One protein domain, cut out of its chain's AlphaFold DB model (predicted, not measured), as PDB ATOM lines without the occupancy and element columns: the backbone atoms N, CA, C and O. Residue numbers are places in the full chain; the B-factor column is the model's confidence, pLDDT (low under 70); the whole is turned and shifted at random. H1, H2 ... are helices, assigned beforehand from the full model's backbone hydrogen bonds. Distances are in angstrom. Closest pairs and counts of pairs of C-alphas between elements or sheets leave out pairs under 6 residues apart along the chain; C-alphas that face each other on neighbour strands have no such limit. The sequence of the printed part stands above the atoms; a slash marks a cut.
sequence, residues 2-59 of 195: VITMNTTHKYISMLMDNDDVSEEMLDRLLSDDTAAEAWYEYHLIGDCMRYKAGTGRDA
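This is residues 2 to 59 of the 195 residues of the protein "Anti sigma-E protein RseA domain protein" of Neisseria mucosa ATCC 25996 (UniProt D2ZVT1). A long helix, H3, has two shorter helices, H1 and H2, gathered about its earlier part, while its later part reaches away from them and runs into a loop, residues 50 to 59, that folds back. At the other end of the printed part, residues 2 to 6 form a tail that leads away from H1. The printed part has 58 residues with three named helices, in the order H1, H2, H3, and no named strand; the class is all helix. The whole is only just loose, close to compact, with a radius of gyration of the C-alphas of 12.7 A, and the C-alphas span 36 by 30 by 21 A along their three main axes.

Going along the printed part, H1, residues 7 to 16, comes first, and a short link of 6 residues joins it to H2, residues 23 to 31. H1 and H2 only just touch, with 3 pairs of C-alphas within 8 A; their closest C-alphas are those of Tyr 11 and Met 25, 7.3 A apart. They run opposite ways at a steep tilt of 69 degrees, only just short of about perpendicular. A tight link of 1 residue joins H2 to H3, residues 33 to 49. H2 and H3 touch only at the corner by their link, about perpendicular at 84 degrees; their closest C-alphas are those of Leu 29 and Ala 35, 5.2 A apart, and H3 touches H2 with residues 35 to 39 alone. H1 and H3 touch, with 11 pairs of C-alphas within 8 A, the closest being those of Thr 8 and Ala 35, 6.1 A apart. They run the same way at a steep tilt of 49 degrees, and their centres are 10.6 A apart. In H1, H2 and H3, every O i to N i+4 pair is within hydrogen-bond range.

H1 begins at C-alpha 7, at (70.191, 85.196, 51.900), and measures 14.3 A from first to last C-alpha. H2, from Glu 23 to Ser 31, measures 12.3 A and begins at C-alpha 23, at (79.406, 76.070, 62.043). H3, from Asp 33 to Met 49, is the longest helix with 17 residues; it measures 24.3 A and ends at C-alpha 49, at (89.207, 86.293, 37.078).

The two C-alphas farthest apart are those of Val 2 and Gly 54, 40.0 A. The C-alphas of the first and last printed residues, Val 2 and Ala 59, are 31.9 A apart. The printed part has no cut, and neither link between the helices is long. The mean pLDDT of the printed part is 83.3; 10 residues are under 70, namely residues 2 to 6 and residues 53 to 57.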
ATOM      1  N   VAL A   2      61.995  93.280  42.291       31.50
ATOM      2  CA  VAL A   2      62.503  93.338  43.666       31.50
ATOM      3  C   VAL A   2      63.659  92.355  43.711       31.50
ATOM      4  O   VAL A   2      63.438  91.154  43.600       31.50
ATOM      5  N   ILE A   3      64.888  92.858  43.788       42.06
ATOM      6  CA  ILE A   3      66.053  92.011  44.031       42.06
ATOM      7  C   ILE A   3      65.999  91.685  45.521       42.06
ATOM      8  O   ILE A   3      66.560  92.393  46.352       42.06
ATOM      9  N   THR A   4      65.229  90.663  45.884       44.59
ATOM     10  CA  THR A   4      65.419  90.005  47.173       44.59
ATOM     11  C   THR A   4      66.847  89.484  47.149       44.59
ATOM     12  O   THR A   4      67.121  88.534  46.418       44.59
ATOM     13  N   MET A   5      67.771  90.138  47.863       48.22
ATOM     14  CA  MET A   5      69.092  89.567  48.123       48.22
ATOM     15  C   MET A   5      68.842  88.185  48.711       48.22
ATOM     16  O   MET A   5      68.343  88.067  49.832       48.22
ATOM     17  N   ASN A   6      69.082  87.153  47.907       67.00
ATOM     18  CA  ASN A   6      68.900  85.786  48.337       67.00
ATOM     19  C   ASN A   6      69.891  85.585  49.486       67.00
ATOM     20  O   ASN A   6      71.097  85.753  49.299       67.00
ATOM     21  N   THR A   7      69.375  85.324  50.687       82.19
ATOM     22  CA  THR A   7      70.191  85.196  51.900       82.19
ATOM     23  C   THR A   7      71.309  84.177  51.709       82.19
ATOM     24  O   THR A   7      72.379  84.372  52.278       82.19
ATOM     25  N   THR A   8      71.107  83.192  50.823       88.00
ATOM     26  CA  THR A   8      72.117  82.229  50.381       88.00
ATOM     27  C   THR A   8      73.348  82.889  49.777       88.00
ATOM     28  O   THR A   8      74.449  82.699  50.273       88.00
ATOM     29  N   HIS A   9      73.183  83.759  48.783       88.81
ATOM     30  CA  HIS A   9      74.318  84.395  48.104       88.81
ATOM     31  C   HIS A   9      75.130  85.298  49.037       88.81
ATOM     32  O   HIS A   9      76.341  85.434  48.876       88.81
ATOM     33  N   LYS A  10      74.466  85.910  50.025       88.06
ATOM     34  CA  LYS A  10      75.126  86.756  51.021       88.06
ATOM     35  C   LYS A  10      76.024  85.933  51.938       88.06
ATOM     36  O   LYS A  10      77.197  86.265  52.057       88.06
ATOM     37  N   TYR A  11      75.492  84.898  52.594       89.81
ATOM     38  CA  TYR A  11      76.317  84.131  53.530       89.81
ATOM     39  C   TYR A  11      77.391  83.326  52.792       89.81
ATOM     40  O   TYR A  11      78.492  83.199  53.304       89.81
ATOM     41  N   ILE A  12      77.118  82.859  51.569       93.38
ATOM     42  CA  ILE A  12      78.135  82.223  50.727       93.38
ATOM     43  C   ILE A  12      79.260  83.206  50.402       93.38
ATOM     44  O   ILE A  12      80.421  82.841  50.522       93.38
ATOM     45  N   SER A  13      78.950  84.470  50.085       90.12
ATOM     46  CA  SER A  13      79.979  85.506  49.913       90.12
ATOM     47  C   SER A  13      80.797  85.741  51.186       90.12
ATOM     48  O   SER A  13      82.001  85.931  51.091       90.12
ATOM     49  N   MET A  14      80.174  85.713  52.368       91.25
ATOM     50  CA  MET A  14      80.903  85.823  53.641       91.25
ATOM     51  C   MET A  14      81.820  84.612  53.857       91.25
ATOM     52  O   MET A  14      82.982  84.761  54.225       91.25
ATOM     53  N   LEU A  15      81.324  83.415  53.535       92.62
ATOM     54  CA  LEU A  15      82.072  82.165  53.616       92.62
ATOM     55  C   LEU A  15      83.282  82.153  52.663       92.62
ATOM     56  O   LEU A  15      84.337  81.647  53.034       92.62
ATOM     57  N   MET A  16      83.151  82.738  51.463       90.62
ATOM     58  CA  MET A  16      84.250  82.901  50.496       90.62
ATOM     59  C   MET A  16      85.410  83.724  51.064       90.62
ATOM     60  O   MET A  16      86.571  83.389  50.839       90.62
ATOM     61  N   ASP A  17      85.086  84.796  51.788       90.19
ATOM     62  CA  ASP A  17      86.061  85.735  52.349       90.19
ATOM     63  C   ASP A  17      86.529  85.329  53.758       90.19
ATOM     64  O   ASP A  17      87.353  86.017  54.364       90.19
ATOM     65  N   ASN A  18      86.035  84.194  54.271       88.75
ATOM     66  CA  ASN A  18      86.244  83.727  55.640       88.75
ATOM     67  C   ASN A  18      85.863  84.793  56.691       88.75
ATOM     68  O   ASN A  18      86.525  84.937  57.723       88.75
ATOM     69  N   ASP A  19      84.800  85.548  56.409       89.31
ATOM     70  CA  ASP A  19      84.261  86.596  57.272       89.31
ATOM     71  C   ASP A  19      83.111  86.043  58.124       89.31
ATOM     72  O   ASP A  19      82.138  85.514  57.591       89.31
ATOM     73  N   ASP A  20      83.239  86.159  59.449       86.88
ATOM     74  CA  ASP A  20      82.233  85.749  60.444       86.88
ATOM     75  C   ASP A  20      81.626  84.349  60.190       86.88
ATOM     76  O   ASP A  20      80.410  84.154  60.130       86.88
ATOM     77  N   VAL A  21      82.499  83.355  59.978       88.75
ATOM     78  CA  VAL A  21      82.087  81.989  59.630       88.75
ATOM     79  C   VAL A  21      81.619  81.211  60.860       88.75
ATOM     80  O   VAL A  21      82.410  80.955  61.766       88.75
ATOM     81  N   SER A  22      80.353  80.780  60.863       90.12
ATOM     82  CA  SER A  22      79.786  79.894  61.890       90.12
ATOM     83  C   SER A  22      79.657  78.444  61.408       90.12
ATOM     84  O   SER A  22      79.570  78.178  60.204       90.12
ATOM     85  N   GLU A  23      79.610  77.494  62.350       90.88
ATOM     86  CA  GLU A  23      79.406  76.070  62.043       90.88
ATOM     87  C   GLU A  23      78.059  75.829  61.350       90.88
ATOM     88  O   GLU A  23      77.982  75.064  60.393       90.88
ATOM     89  N   GLU A  24      77.013  76.565  61.731       89.50
ATOM     90  CA  GLU A  24      75.696  76.461  61.099       89.50
ATOM     91  C   GLU A  24      75.717  76.881  59.624       89.50
ATOM     92  O   GLU A  24      74.951  76.349  58.820       89.50
ATOM     93  N   MET A  25      76.583  77.828  59.238       89.44
ATOM     94  CA  MET A  25      76.733  78.209  57.829       89.44
ATOM     95  C   MET A  25      77.434  77.123  57.014       89.44
ATOM     96  O   MET A  25      77.075  76.917  55.853       89.44
ATOM     97  N   LEU A  26      78.406  76.425  57.611       92.75
ATOM     98  CA  LEU A  26      79.094  75.294  56.986       92.75
ATOM     99  C   LEU A  26      78.153  74.095  56.840       92.75
ATOM    100  O   LEU A  26      78.037  73.541  55.749       92.75
ATOM    101  N   ASP A  27      77.406  73.754  57.889       93.00
ATOM    102  CA  ASP A  27      76.390  72.699  57.838       93.00
ATOM    103  C   ASP A  27      75.317  73.010  56.794       93.00
ATOM    104  O   ASP A  27      74.890  72.134  56.035       93.00
ATOM    105  N   ARG A  28      74.905  74.277  56.696       89.69
ATOM    106  CA  ARG A  28      73.972  74.715  55.662       89.69
ATOM    107  C   ARG A  28      74.571  74.622  54.260       89.69
ATOM    108  O   ARG A  28      73.871  74.185  53.357       89.69
ATOM    109  N   LEU A  29      75.839  74.990  54.063       93.19
ATOM    110  CA  LEU A  29      76.527  74.798  52.778       93.19
ATOM    111  C   LEU A  29      76.531  73.319  52.360       93.19
ATOM    112  O   LEU A  29      76.331  73.019  51.188       93.19
ATOM    113  N   LEU A  30      76.757  72.406  53.305       93.75
ATOM    114  CA  LEU A  30      76.838  70.969  53.032       93.75
ATOM    115  C   LEU A  30      75.473  70.300  52.813       93.75
ATOM    116  O   LEU A  30      75.419  69.219  52.232       93.75
ATOM    117  N   SER A  31      74.386  70.904  53.301       92.69
ATOM    118  CA  SER A  31      73.034  70.326  53.258       92.69
ATOM    119  C   SER A  31      72.097  70.965  52.230       92.69
ATOM    120  O   SER A  31      71.081  70.358  51.893       92.69
ATOM    121  N   ASP A  32      72.408  72.165  51.735       92.94
ATOM    122  CA  ASP A  32      71.611  72.896  50.745       92.94
ATOM    123  C   ASP A  32      72.307  72.883  49.375       92.94
ATOM    124  O   ASP A  32      73.316  73.557  49.164       92.94
ATOM    125  N   ASP A  33      71.730  72.162  48.413       93.12
ATOM    126  CA  ASP A  33      72.257  72.077  47.045       93.12
ATOM    127  C   ASP A  33      72.373  73.459  46.374       93.12
ATOM    128  O   ASP A  33      73.325  73.716  45.641       93.12
ATOM    129  N   THR A  34      71.459  74.389  46.677       90.88
ATOM    130  CA  THR A  34      71.491  75.762  46.133       90.88
ATOM    131  C   THR A  34      72.690  76.539  46.675       90.88
ATOM    132  O   THR A  34      73.255  77.408  46.010       90.88
ATOM    133  N   ALA A  35      73.072  76.256  47.919       91.62
ATOM    134  CA  ALA A  35      74.230  76.856  48.554       91.62
ATOM    135  C   ALA A  35      75.535  76.294  47.992       91.62
ATOM    136  O   ALA A  35      76.465  77.060  47.734       91.62
ATOM    137  N   ALA A  36      75.586  74.978  47.774       92.38
ATOM    138  CA  ALA A  36      76.712  74.313  47.133       92.38
ATOM    139  C   ALA A  36      76.914  74.807  45.690       92.38
ATOM    140  O   ALA A  36      78.049  75.060  45.282       92.38
ATOM    141  N   GLU A  37      75.825  75.017  44.943       94.06
ATOM    142  CA  GLU A  37      75.861  75.609  43.603       94.06
ATOM    143  C   GLU A  37      76.409  77.042  43.639       94.06
ATOM    144  O   GLU A  37      77.380  77.340  42.947       94.06
ATOM    145  N   ALA A  38      75.887  77.907  44.513       92.75
ATOM    146  CA  ALA A  38      76.391  79.276  44.651       92.75
ATOM    147  C   ALA A  38      77.877  79.322  45.065       92.75
ATOM    148  O   ALA A  38      78.645  80.151  44.574       92.75
ATOM    149  N   TRP A  39      78.305  78.418  45.954       94.25
ATOM    150  CA  TRP A  39      79.708  78.274  46.351       94.25
ATOM    151  C   TRP A  39      80.600  77.890  45.171       94.25
ATOM    152  O   TRP A  39      81.680  78.466  44.995       94.25
ATOM    153  N   TYR A  40      80.143  76.940  44.353       92.94
ATOM    154  CA  TYR A  40      80.827  76.529  43.133       92.94
ATOM    155  C   TYR A  40      80.924  77.678  42.127       92.94
ATOM    156  O   TYR A  40      82.015  77.973  41.641       92.94
ATOM    157  N   GLU A  41      79.818  78.373  41.856       92.25
ATOM    158  CA  GLU A  41      79.776  79.491  40.910       92.25
ATOM    159  C   GLU A  41      80.732  80.618  41.304       92.25
ATOM    160  O   GLU A  41      81.470  81.135  40.464       92.25
ATOM    161  N   TYR A  42      80.772  80.992  42.583       92.19
ATOM    162  CA  TYR A  42      81.669  82.046  43.053       92.19
ATOM    163  C   TYR A  42      83.141  81.655  42.930       92.19
ATOM    164  O   TYR A  42      83.963  82.476  42.508       92.19
ATOM    165  N   HIS A  43      83.481  80.397  43.222       90.19
ATOM    166  CA  HIS A  43      84.828  79.888  42.972       90.19
ATOM    167  C   HIS A  43      85.157  79.866  41.480       90.19
ATOM    168  O   HIS A  43      86.236  80.320  41.103       90.19
ATOM    169  N   LEU A  44      84.224  79.434  40.630       89.88
ATOM    170  CA  LEU A  44      84.404  79.407  39.182       89.88
ATOM    171  C   LEU A  44      84.658  80.810  38.620       89.88
ATOM    172  O   LEU A  44      85.594  81.007  37.848       89.88
ATOM    173  N   ILE A  45      83.871  81.804  39.041       89.56
ATOM    174  CA  ILE A  45      84.066  83.209  38.658       89.56
ATOM    175  C   ILE A  45      85.430  83.706  39.143       89.56
ATOM    176  O   ILE A  45      86.168  84.336  38.381       89.56
ATOM    177  N   GLY A  46      85.795  83.404  40.390       87.44
ATOM    178  CA  GLY A  46      87.093  83.765  40.951       87.44
ATOM    179  C   GLY A  46      88.261  83.156  40.171       87.44
ATOM    180  O   GLY A  46      89.247  83.843  39.896       87.44
ATOM    181  N   ASP A  47      88.137  81.898  39.768       86.88
ATOM    182  CA  ASP A  47      89.129  81.189  38.963       86.88
ATOM    183  C   ASP A  47      89.205  81.750  37.543       86.88
ATOM    184  O   ASP A  47      90.306  81.904  37.018       86.88
ATOM    185  N   CYS A  48      88.074  82.161  36.960       86.00
ATOM    186  CA  CYS A  48      88.046  82.877  35.685       86.00
ATOM    187  C   CYS A  48      88.756  84.239  35.779       86.00
ATOM    188  O   CYS A  48      89.503  84.616  34.877       86.00
ATOM    189  N   MET A  49      88.567  84.984  36.874       85.50
ATOM    190  CA  MET A  49      89.207  86.293  37.078       85.50
ATOM    191  C   MET A  49      90.712  86.186  37.339       85.50
ATOM    192  O   MET A  49      91.485  87.030  36.888       85.50
ATOM    193  N   ARG A  50      91.141  85.157  38.076       84.94
ATOM    194  CA  ARG A  50      92.557  84.899  38.388       84.94
ATOM    195  C   ARG A  50      93.242  84.015  37.350       84.94
ATOM    196  O   ARG A  50      94.403  83.647  37.546       84.94
ATOM    197  N   TYR A  51      92.536  83.674  36.277       79.69
ATOM    198  CA  TYR A  51      92.961  82.673  35.321       79.69
ATOM    199  C   TYR A  51      94.368  82.965  34.788       79.69
ATOM    200  O   TYR A  51      94.638  83.977  34.137       79.69
ATOM    201  N   LYS A  52      95.276  82.025  35.053       71.69
ATOM    202  CA  LYS A  52      96.538  81.861  34.335       71.69
ATOM    203  C   LYS A  52      96.539  80.451  33.762       71.69
ATOM    204  O   LYS A  52      96.036  79.533  34.414       71.69
ATOM    205  N   ALA A  53      97.083  80.274  32.559       64.50
ATOM    206  CA  ALA A  53      97.114  78.972  31.894       64.50
ATOM    207  C   ALA A  53      97.635  77.880  32.850       64.50
ATOM    208  O   ALA A  53      98.748  77.994  33.360       64.50
ATOM    209  N   GLY A  54      96.803  76.866  33.125       62.41
ATOM    210  CA  GLY A  54      97.121  75.756  34.030       62.41
ATOM    211  C   GLY A  54      96.869  75.993  35.528       62.41
ATOM    212  O   GLY A  54      97.379  75.223  36.336       62.41
ATOM    213  N   THR A  55      96.119  77.034  35.921       62.88
ATOM    214  CA  THR A  55      95.974  77.435  37.344       62.88
ATOM    215  C   THR A  55      94.534  77.429  37.877       62.88
ATOM    216  O   THR A  55      94.345  77.665  39.065       62.88
ATOM    217  N   GLY A  56      93.526  77.150  37.041       63.59
ATOM    218  CA  GLY A  56      92.122  77.016  37.457       63.59
ATOM    219  C   GLY A  56      91.612  75.616  37.138       63.59
ATOM    220  O   GLY A  56      91.755  75.177  36.002       63.59
ATOM    221  N   ARG A  57      91.048  74.913  38.128       65.56
ATOM    222  CA  ARG A  57      90.652  73.494  38.001       65.56
ATOM    223  C   ARG A  57      89.577  73.285  36.930       65.56
ATOM    224  O   ARG A  57      89.656  72.323  36.177       65.56
ATOM    225  N   ASP A  58      88.652  74.242  36.840       74.88
ATOM    226  CA  ASP A  58      87.464  74.161  35.985       74.88
ATOM    227  C   ASP A  58      87.349  75.351  35.012       74.88
ATOM    228  O   ASP A  58      86.343  75.499  34.330       74.88
ATOM    229  N   ALA A  59      88.374  76.205  34.907       79.00
ATOM    230  CA  ALA A  59      88.361  77.384  34.029       79.00
ATOM    231  C   ALA A  59      88.921  77.109  32.617       79.00
ATOM    232  O   ALA A  59      88.994  78.009  31.782       79.00
TER     233      ALA A  59